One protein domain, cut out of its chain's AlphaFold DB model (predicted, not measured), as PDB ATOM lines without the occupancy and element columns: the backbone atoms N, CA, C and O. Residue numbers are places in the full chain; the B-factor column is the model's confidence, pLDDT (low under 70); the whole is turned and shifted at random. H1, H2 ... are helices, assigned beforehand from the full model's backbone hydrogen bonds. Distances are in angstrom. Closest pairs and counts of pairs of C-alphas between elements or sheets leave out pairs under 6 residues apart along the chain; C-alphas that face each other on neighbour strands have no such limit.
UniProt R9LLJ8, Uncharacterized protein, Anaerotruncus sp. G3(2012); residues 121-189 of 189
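Overview. This is residues 121 to 189 of the 189 residues of an uncharacterized protein of Anaerotruncus sp. G3(2012) (UniProt R9LLJ8). The model is a long, open U: H3 and H1 are its two arms, running opposite ways with an empty gap between them, and short H2 and the link after it join them at one end. The printed part has 69 residues with three named helices, H1, H2 and H3 along the chain, and no named strand, and its class is all helix. It is only just extended, close to loose, with a radius of gyration of the C-alphas of 16.8 A; its outline is a rod of 52 by 22 by 11 A.

Along the chain. H3, residues 158 to 187, is the longest helix and spans 42.8 A, from C-alpha 158 at (1.008, -19.836, 14.465) to C-alpha 187 at (25.106, -52.941, 1.999). H1, residues 123 to 145, spans 34.3 A and begins at C-alpha 123 at (13.985, -55.075, -8.009). H2 is residues 147 to 150.

Arrangement. H3 is apart from H1 and from H2. H1 and H2 are close but not clearly touching; their closest C-alphas, of Phe 144 and Glu 150, are 7.2 A apart. Every O i to N i+4 pair is within hydrogen-bond range in H3, and 17 of 19 in H1; H2 is too short for one.

Size, cuts and confidence. The C-alphas farthest apart, of Asn 155 and Ile 189, are 51.9 A apart. The printed part has no cut; the link H1 to H2 is tight, and H2 to H3 short. Residues 121, 188 and 189 have pLDDT under 70.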
ATOM      1  N   GLN A 121       8.967 -60.067  -5.761       63.94
ATOM      2  CA  GLN A 121       8.997 -58.886  -6.622       63.94
ATOM      3  C   GLN A 121      10.414 -58.700  -7.172       63.94
ATOM      4  O   GLN A 121      11.388 -58.757  -6.417       63.94
ATOM      5  N   SER A 122      10.531 -58.479  -8.483       83.62
ATOM      6  CA  SER A 122      11.814 -58.090  -9.064       83.62
ATOM      7  C   SER A 122      12.221 -56.709  -8.524       83.62
ATOM      8  O   SER A 122      11.340 -55.899  -8.204       83.62
ATOM      9  N   PRO A 123      13.526 -56.401  -8.424       85.00
ATOM     10  CA  PRO A 123      13.985 -55.075  -8.009       85.00
ATOM     11  C   PRO A 123      13.356 -53.944  -8.836       85.00
ATOM     12  O   PRO A 123      12.978 -52.909  -8.291       85.00
ATOM     13  N   GLU A 124      13.172 -54.157 -10.140       84.62
ATOM     14  CA  GLU A 124      12.539 -53.198 -11.050       84.62
ATOM     15  C   GLU A 124      11.057 -52.985 -10.717       84.62
ATOM     16  O   GLU A 124      10.589 -51.846 -10.705       84.62
ATOM     17  N   ALA A 125      10.320 -54.060 -10.410       83.12
ATOM     18  CA  ALA A 125       8.918 -53.979 -10.012       83.12
ATOM     19  C   ALA A 125       8.748 -53.227  -8.682       83.12
ATOM     20  O   ALA A 125       7.842 -52.404  -8.553       83.12
ATOM     21  N   PHE A 126       9.644 -53.463  -7.720       87.50
ATOM     22  CA  PHE A 126       9.659 -52.741  -6.448       87.50
ATOM     23  C   PHE A 126       9.925 -51.239  -6.642       87.50
ATOM     24  O   PHE A 126       9.191 -50.407  -6.109       87.50
ATOM     25  N   VAL A 127      10.936 -50.873  -7.442       89.56
ATOM     26  CA  VAL A 127      11.250 -49.461  -7.728       89.56
ATOM     27  C   VAL A 127      10.078 -48.761  -8.419       89.56
ATOM     28  O   VAL A 127       9.753 -47.634  -8.048       89.56
ATOM     29  N   LEU A 128       9.420 -49.424  -9.374       88.50
ATOM     30  CA  LEU A 128       8.248 -48.885 -10.071       88.50
ATOM     31  C   LEU A 128       7.069 -48.629  -9.120       88.50
ATOM     32  O   LEU A 128       6.380 -47.612  -9.219       88.50
ATOM     33  N   GLU A 129       6.821 -49.546  -8.186       87.94
ATOM     34  CA  GLU A 129       5.765 -49.377  -7.190       87.94
ATOM     35  C   GLU A 129       6.086 -48.228  -6.221       87.94
ATOM     36  O   GLU A 129       5.226 -47.383  -5.940       87.94
ATOM     37  N   TYR A 130       7.339 -48.156  -5.763       91.75
ATOM     38  CA  TYR A 130       7.806 -47.097  -4.875       91.75
ATOM     39  C   TYR A 130       7.756 -45.720  -5.554       91.75
ATOM     40  O   TYR A 130       7.275 -44.757  -4.955       91.75
ATOM     41  N   SER A 131       8.158 -45.606  -6.825       89.19
ATOM     42  CA  SER A 131       8.061 -44.345  -7.572       89.19
ATOM     43  C   SER A 131       6.606 -43.902  -7.738       89.19
ATOM     44  O   SER A 131       6.278 -42.749  -7.459       89.19
ATOM     45  N   ALA A 132       5.702 -44.826  -8.077       90.12
ATOM     46  CA  ALA A 132       4.274 -44.538  -8.174       90.12
ATOM     47  C   ALA A 132       3.658 -44.121  -6.826       90.12
ATOM     48  O   ALA A 132       2.663 -43.390  -6.789       90.12
ATOM     49  N   PHE A 133       4.192 -44.601  -5.700       93.56
ATOM     50  CA  PHE A 133       3.812 -44.112  -4.374       93.56
ATOM     51  C   PHE A 133       4.251 -42.659  -4.159       93.56
ATOM     52  O   PHE A 133       3.417 -41.830  -3.791       93.56
ATOM     53  N   ILE A 134       5.508 -42.323  -4.456       94.44
ATOM     54  CA  ILE A 134       6.020 -40.954  -4.307       94.44
ATOM     55  C   ILE A 134       5.259 -39.966  -5.202       94.44
ATOM     56  O   ILE A 134       4.868 -38.897  -4.735       94.44
ATOM     57  N   GLU A 135       4.948 -40.335  -6.445       91.50
ATOM     58  CA  GLU A 135       4.137 -39.504  -7.347       91.50
ATOM     59  C   GLU A 135       2.733 -39.214  -6.790       91.50
ATOM     60  O   GLU A 135       2.197 -38.117  -6.970       91.50
ATOM     61  N   ARG A 136       2.116 -40.181  -6.093       92.00
ATOM     62  CA  ARG A 136       0.814 -39.981  -5.432       92.00
ATOM     63  C   ARG A 136       0.914 -38.984  -4.284       92.00
ATOM     64  O   ARG A 136       0.025 -38.148  -4.142       92.00
ATOM     65  N   VAL A 137       1.988 -39.051  -3.496       90.75
ATOM     66  CA  VAL A 137       2.249 -38.088  -2.415       90.75
ATOM     67  C   VAL A 137       2.441 -36.686  -2.992       90.75
ATOM     68  O   VAL A 137       1.768 -35.758  -2.550       90.75
ATOM     69  N   GLN A 138       3.281 -36.535  -4.020       90.25
ATOM     70  CA  GLN A 138       3.534 -35.247  -4.679       90.25
ATOM     71  C   GLN A 138       2.250 -34.624  -5.229       90.25
ATOM     72  O   GLN A 138       1.935 -33.481  -4.910       90.25
ATOM     73  N   ARG A 139       1.448 -35.403  -5.960       89.62
ATOM     74  CA  ARG A 139       0.158 -34.942  -6.489       89.62
ATOM     75  C   ARG A 139      -0.826 -34.548  -5.386       89.62
ATOM     76  O   ARG A 139      -1.610 -33.618  -5.553       89.62
ATOM     77  N   GLY A 140      -0.796 -35.263  -4.263       90.75
ATOM     78  CA  GLY A 140      -1.568 -34.910  -3.074       90.75
ATOM     79  C   GLY A 140      -1.170 -33.539  -2.530       90.75
ATOM     80  O   GLY A 140      -2.043 -32.718  -2.269       90.75
ATOM     81  N   VAL A 141       0.132 -33.258  -2.428       90.38
ATOM     82  CA  VAL A 141       0.643 -31.947  -1.995       90.38
ATOM     83  C   VAL A 141       0.268 -30.847  -2.993       90.38
ATOM     84  O   VAL A 141      -0.230 -29.801  -2.587       90.38
ATOM     85  N   GLU A 142       0.411 -31.099  -4.296       90.00
ATOM     86  CA  GLU A 142       0.034 -30.144  -5.347       90.00
ATOM     87  C   GLU A 142      -1.443 -29.732  -5.283       90.00
ATOM     88  O   GLU A 142      -1.785 -28.598  -5.613       90.00
ATOM     89  N   SER A 143      -2.329 -30.616  -4.811       85.69
ATOM     90  CA  SER A 143      -3.760 -30.306  -4.686       85.69
ATOM     91  C   SER A 143      -4.072 -29.166  -3.705       85.69
ATOM     92  O   SER A 143      -5.125 -28.538  -3.818       85.69
ATOM     93  N   PHE A 144      -3.149 -28.837  -2.794       89.31
ATOM     94  CA  PHE A 144      -3.295 -27.713  -1.863       89.31
ATOM     95  C   PHE A 144      -2.973 -26.348  -2.491       89.31
ATOM     96  O   PHE A 144      -3.227 -25.328  -1.860       89.31
ATOM     97  N   HIS A 145      -2.487 -26.311  -3.737       88.88
ATOM     98  CA  HIS A 145      -2.349 -25.076  -4.522       88.88
ATOM     99  C   HIS A 145      -3.643 -24.657  -5.237       88.88
ATOM    100  O   HIS A 145      -3.652 -23.708  -6.018       88.88
ATOM    101  N   LEU A 146      -4.756 -25.367  -5.027       84.75
ATOM    102  CA  LEU A 146      -6.031 -24.930  -5.588       84.75
ATOM    103  C   LEU A 146      -6.524 -23.657  -4.865       84.75
ATOM    104  O   LEU A 146      -6.353 -23.546  -3.649       84.75
ATOM    105  N   PRO A 147      -7.191 -22.719  -5.571       86.25
ATOM    106  CA  PRO A 147      -7.539 -21.400  -5.024       86.25
ATOM    107  C   PRO A 147      -8.299 -21.437  -3.691       86.25
ATOM    108  O   PRO A 147      -8.041 -20.637  -2.799       86.25
ATOM    109  N   ASN A 148      -9.184 -22.420  -3.513       83.12
ATOM    110  CA  ASN A 148      -9.969 -22.600  -2.291       83.12
ATOM    111  C   ASN A 148      -9.121 -22.955  -1.051       83.12
ATOM    112  O   ASN A 148      -9.578 -22.751   0.071       83.12
ATOM    113  N   TYR A 149      -7.922 -23.511  -1.240       85.12
ATOM    114  CA  TYR A 149      -6.964 -23.772  -0.163       85.12
ATOM    115  C   TYR A 149      -5.968 -22.617   0.001       85.12
ATOM    116  O   TYR A 149      -5.553 -22.335   1.121       85.12
ATOM    117  N   GLU A 150      -5.617 -21.904  -1.072       88.56
ATOM    118  CA  GLU A 150      -4.703 -20.757  -0.979       88.56
ATOM    119  C   GLU A 150      -5.317 -19.567  -0.228       88.56
ATOM    120  O   GLU A 150      -4.628 -18.904   0.547       88.56
ATOM    121  N   GLU A 151      -6.625 -19.338  -0.375       90.81
ATOM    122  CA  GLU A 151      -7.351 -18.256   0.309       90.81
ATOM    123  C   GLU A 151      -7.267 -18.331   1.845       90.81
ATOM    124  O   GLU A 151      -7.351 -17.305   2.526       90.81
ATOM    125  N   VAL A 152      -7.077 -19.529   2.413       89.50
ATOM    126  CA  VAL A 152      -6.969 -19.712   3.868       89.50
ATOM    127  C   VAL A 152      -5.540 -19.568   4.396       89.50
ATOM    128  O   VAL A 152      -5.378 -19.349   5.596       89.50
ATOM    129  N   LEU A 153      -4.511 -19.623   3.537       90.12
ATOM    130  CA  LEU A 153      -3.101 -19.594   3.957       90.12
ATOM    131  C   LEU A 153      -2.719 -18.331   4.750       90.12
ATOM    132  O   LEU A 153      -2.075 -18.480   5.789       90.12
ATOM    133  N   PRO A 154      -3.132 -17.105   4.357       93.62
ATOM    134  CA  PRO A 154      -2.806 -15.900   5.122       93.62
ATOM    135  C   PRO A 154      -3.468 -15.846   6.506       93.62
ATOM    136  O   PRO A 154      -3.042 -15.068   7.355       93.62
ATOM    137  N   ASN A 155      -4.514 -16.649   6.729       94.25
ATOM    138  CA  ASN A 155      -5.304 -16.659   7.960       94.25
ATOM    139  C   ASN A 155      -4.878 -17.764   8.940       94.25
ATOM    140  O   ASN A 155      -5.489 -17.903  10.002       94.25
ATOM    141  N   LEU A 156      -3.865 -18.565   8.595       93.62
ATOM    142  CA  LEU A 156      -3.371 -19.626   9.465       93.62
ATOM    143  C   LEU A 156      -2.751 -19.043  10.738       93.62
ATOM    144  O   LEU A 156      -1.896 -18.159  10.691       93.62
ATOM    145  N   SER A 157      -3.160 -19.575  11.889       96.00
ATOM    146  CA  SER A 157      -2.538 -19.231  13.165       96.00
ATOM    147  C   SER A 157      -1.137 -19.840  13.282       96.00
ATOM    148  O   SER A 157      -0.795 -20.818  12.612       96.00
ATOM    149  N   GLN A 158      -0.332 -19.309  14.204       96.12
ATOM    150  CA  GLN A 158       1.008 -19.836  14.465       96.12
ATOM    151  C   GLN A 158       0.986 -21.300  14.938       96.12
ATOM    152  O   GLN A 158       1.852 -22.084  14.554       96.12
ATOM    153  N   GLU A 159      -0.012 -21.695  15.737       96.94
ATOM    154  CA  GLU A 159      -0.178 -23.088  16.180       96.94
ATOM    155  C   GLU A 159      -0.548 -24.020  15.020       96.94
ATOM    156  O   GLU A 159      -0.033 -25.137  14.923       96.94
ATOM    157  N   GLN A 160      -1.409 -23.558  14.110       96.12
ATOM    158  CA  GLN A 160      -1.784 -24.318  12.917       96.12
ATOM    159  C   GLN A 160      -0.584 -24.494  11.986       96.12
ATOM    160  O   GLN A 160      -0.335 -25.603  11.514       96.12
ATOM    161  N   LEU A 161       0.209 -23.438  11.784       95.56
ATOM    162  CA  LEU A 161       1.434 -23.509  10.993       95.56
ATOM    163  C   LEU A 161       2.450 -24.480  11.613       95.56
ATOM    164  O   LEU A 161       2.984 -25.339  10.915       95.56
ATOM    165  N   HIS A 162       2.661 -24.408  12.930       96.75
ATOM    166  CA  HIS A 162       3.540 -25.339  13.641       96.75
ATOM    167  C   HIS A 162       3.057 -26.792  13.521       96.75
ATOM    168  O   HIS A 162       3.858 -27.711  13.351       96.75
ATOM    169  N   THR A 163       1.740 -27.010  13.552       96.88
ATOM    170  CA  THR A 163       1.147 -28.336  13.331       96.88
ATOM    171  C   THR A 163       1.455 -28.857  11.926       96.88
ATOM    172  O   THR A 163       1.898 -29.996  11.783       96.88
ATOM    173  N   LEU A 164       1.292 -28.027  10.888       95.25
ATOM    174  CA  LEU A 164       1.619 -28.398   9.505       95.25
ATOM    175  C   LEU A 164       3.109 -28.726   9.332       95.25
ATOM    176  O   LEU A 164       3.451 -29.713   8.675       95.25
ATOM    177  N   MET A 165       3.989 -27.940   9.956       95.56
ATOM    178  CA  MET A 165       5.430 -28.206   9.969       95.56
ATOM    179  C   MET A 165       5.734 -29.558  10.621       95.56
ATOM    180  O   MET A 165       6.389 -30.394  10.004       95.56
ATOM    181  N   GLY A 166       5.183 -29.827  11.809       96.81
ATOM    182  CA  GLY A 166       5.398 -31.089  12.519       96.81
ATOM    183  C   GLY A 166       4.903 -32.319  11.749       96.81
ATOM    184  O   GLY A 166       5.591 -33.340  11.710       96.81
ATOM    185  N   LEU A 167       3.746 -32.223  11.084       95.94
ATOM    186  CA  LEU A 167       3.236 -33.293  10.216       95.94
ATOM    187  C   LEU A 167       4.173 -33.555   9.030       95.94
ATOM    188  O   LEU A 167       4.480 -34.709   8.720       95.94
ATOM    189  N   THR A 168       4.657 -32.485   8.396       95.69
ATOM    190  CA  THR A 168       5.579 -32.570   7.256       95.69
ATOM    191  C   THR A 168       6.919 -33.174   7.673       95.69
ATOM    192  O   THR A 168       7.440 -34.059   6.994       95.69
ATOM    193  N   ASP A 169       7.456 -32.750   8.816       97.00
ATOM    194  CA  ASP A 169       8.725 -33.243   9.351       97.00
ATOM    195  C   ASP A 169       8.638 -34.718   9.759       97.00
ATOM    196  O   ASP A 169       9.546 -35.495   9.461       97.00
ATOM    197  N   SER A 170       7.524 -35.132  10.369       97.12
ATOM    198  CA  SER A 170       7.257 -36.537  10.705       97.12
ATOM    199  C   SER A 170       7.220 -37.431   9.460       97.12
ATOM    200  O   SER A 170       7.850 -38.494   9.418       97.12
ATOM    201  N   CYS A 171       6.527 -36.978   8.408       94.00
ATOM    202  CA  CYS A 171       6.474 -37.684   7.130       94.00
ATOM    203  C   CYS A 171       7.866 -37.796   6.493       94.00
ATOM    204  O   CYS A 171       8.273 -38.896   6.112       94.00
ATOM    205  N   ARG A 172       8.623 -36.689   6.445       95.38
ATOM    206  CA  ARG A 172       9.999 -36.675   5.929       95.38
ATOM    207  C   ARG A 172      10.872 -37.687   6.661       95.38
ATOM    208  O   ARG A 172      11.494 -38.524   6.013       95.38
ATOM    209  N   LYS A 173      10.850 -37.658   7.994       97.00
ATOM    210  CA  LYS A 173      11.641 -38.565   8.825       97.00
ATOM    211  C   LYS A 173      11.301 -40.030   8.557       97.00
ATOM    212  O   LYS A 173      12.198 -40.843   8.398       97.00
ATOM    213  N   THR A 174      10.019 -40.357   8.420       96.75
ATOM    214  CA  THR A 174       9.585 -41.731   8.123       96.75
ATOM    215  C   THR A 174      10.127 -42.223   6.776       96.75
ATOM    216  O   THR A 174      10.566 -43.367   6.662       96.75
ATOM    217  N   LEU A 175      10.126 -41.365   5.749       94.94
ATOM    218  CA  LEU A 175      10.694 -41.698   4.438       94.94
ATOM    219  C   LEU A 175      12.220 -41.862   4.503       94.94
ATOM    220  O   LEU A 175      12.763 -42.794   3.911       94.94
ATOM    221  N   GLU A 176      12.911 -40.988   5.237       96.00
ATOM    222  CA  GLU A 176      14.364 -41.056   5.439       96.00
ATOM    223  C   GLU A 176      14.791 -42.307   6.219       96.00
ATOM    224  O   GLU A 176      15.748 -42.979   5.823       96.00
ATOM    225  N   ASP A 177      14.065 -42.654   7.284       96.50
ATOM    226  CA  ASP A 177      14.304 -43.849   8.097       96.50
ATOM    227  C   ASP A 177      14.150 -45.116   7.238       96.50
ATOM    228  O   ASP A 177      15.012 -45.999   7.258       96.50
ATOM    229  N   TYR A 178      13.108 -45.176   6.399       95.00
ATOM    230  CA  TYR A 178      12.913 -46.290   5.469       95.00
ATOM    231  C   TYR A 178      14.046 -46.403   4.441       95.00
ATOM    232  O   TYR A 178      14.578 -47.489   4.217       95.00
ATOM    233  N   LEU A 179      14.460 -45.292   3.825       93.56
ATOM    234  CA  LEU A 179      15.566 -45.309   2.864       93.56
ATOM    235  C   LEU A 179      16.897 -45.687   3.519       93.56
ATOM    236  O   LEU A 179      17.735 -46.321   2.879       93.56
ATOM    237  N   SER A 180      17.097 -45.318   4.783       94.69
ATOM    238  CA  SER A 180      18.269 -45.726   5.559       94.69
ATOM    239  C   SER A 180      18.274 -47.236   5.788       94.69
ATOM    240  O   SER A 180      19.285 -47.882   5.513       94.69
ATOM    241  N   PHE A 181      17.128 -47.813   6.162       94.81
ATOM    242  CA  PHE A 181      16.951 -49.263   6.258       94.81
ATOM    243  C   PHE A 181      17.237 -49.976   4.926       94.81
ATOM    244  O   PHE A 181      17.972 -50.960   4.901       94.81
ATOM    245  N   VAL A 182      16.718 -49.462   3.803       91.81
ATOM    246  CA  VAL A 182      16.979 -50.039   2.471       91.81
ATOM    247  C   VAL A 182      18.474 -50.004   2.137       91.81
ATOM    248  O   VAL A 182      19.020 -51.002   1.674       91.81
ATOM    249  N   LYS A 183      19.159 -48.885   2.404       91.94
ATOM    250  CA  LYS A 183      20.610 -48.761   2.177       91.94
ATOM    251  C   LYS A 183      21.406 -49.770   2.998       91.94
ATOM    252  O   LYS A 183      22.317 -50.390   2.459       91.94
ATOM    253  N   GLU A 184      21.066 -49.935   4.272       92.81
ATOM    254  CA  GLU A 184      21.716 -50.908   5.154       92.81
ATOM    255  C   GLU A 184      21.472 -52.345   4.676       92.81
ATOM    256  O   GLU A 184      22.410 -53.133   4.578       92.81
ATOM    257  N   ALA A 185      20.236 -52.674   4.295       87.50
ATOM    258  CA  ALA A 185      19.891 -53.984   3.751       87.50
ATOM    259  C   ALA A 185      20.658 -54.300   2.456       87.50
ATOM    260  O   ALA A 185      21.105 -55.428   2.280       87.50
ATOM    261  N   CYS A 186      20.856 -53.314   1.576       84.94
ATOM    262  CA  CYS A 186      21.644 -53.478   0.352       84.94
ATOM    263  C   CYS A 186      23.161 -53.544   0.594       84.94
ATOM    264  O   CYS A 186      23.861 -54.147  -0.211       84.94
ATOM    265  N   ALA A 187      23.679 -52.923   1.659       79.94
ATOM    266  CA  ALA A 187      25.106 -52.941   1.999       79.94
ATOM    267  C   ALA A 187      25.568 -54.257   2.654       79.94
ATOM    268  O   ALA A 187      26.763 -54.534   2.692       79.94
ATOM    269  N   ASN A 188      24.625 -55.052   3.170       63.94
ATOM    270  CA  ASN A 188      24.867 -56.335   3.834       63.94
ATOM    271  C   ASN A 188      24.713 -57.558   2.897       63.94
ATOM    272  O   ASN A 188      24.618 -58.687   3.382       63.94
ATOM    273  N   ILE A 189      24.661 -57.334   1.576       54.56
ATOM    274  CA  ILE A 189      24.622 -58.350   0.504       54.56
ATOM    275  C   ILE A 189      25.988 -58.391  -0.181       54.56
ATOM    276  O   ILE A 189      26.474 -59.514  -0.442       54.56
TER     277      ILE A 189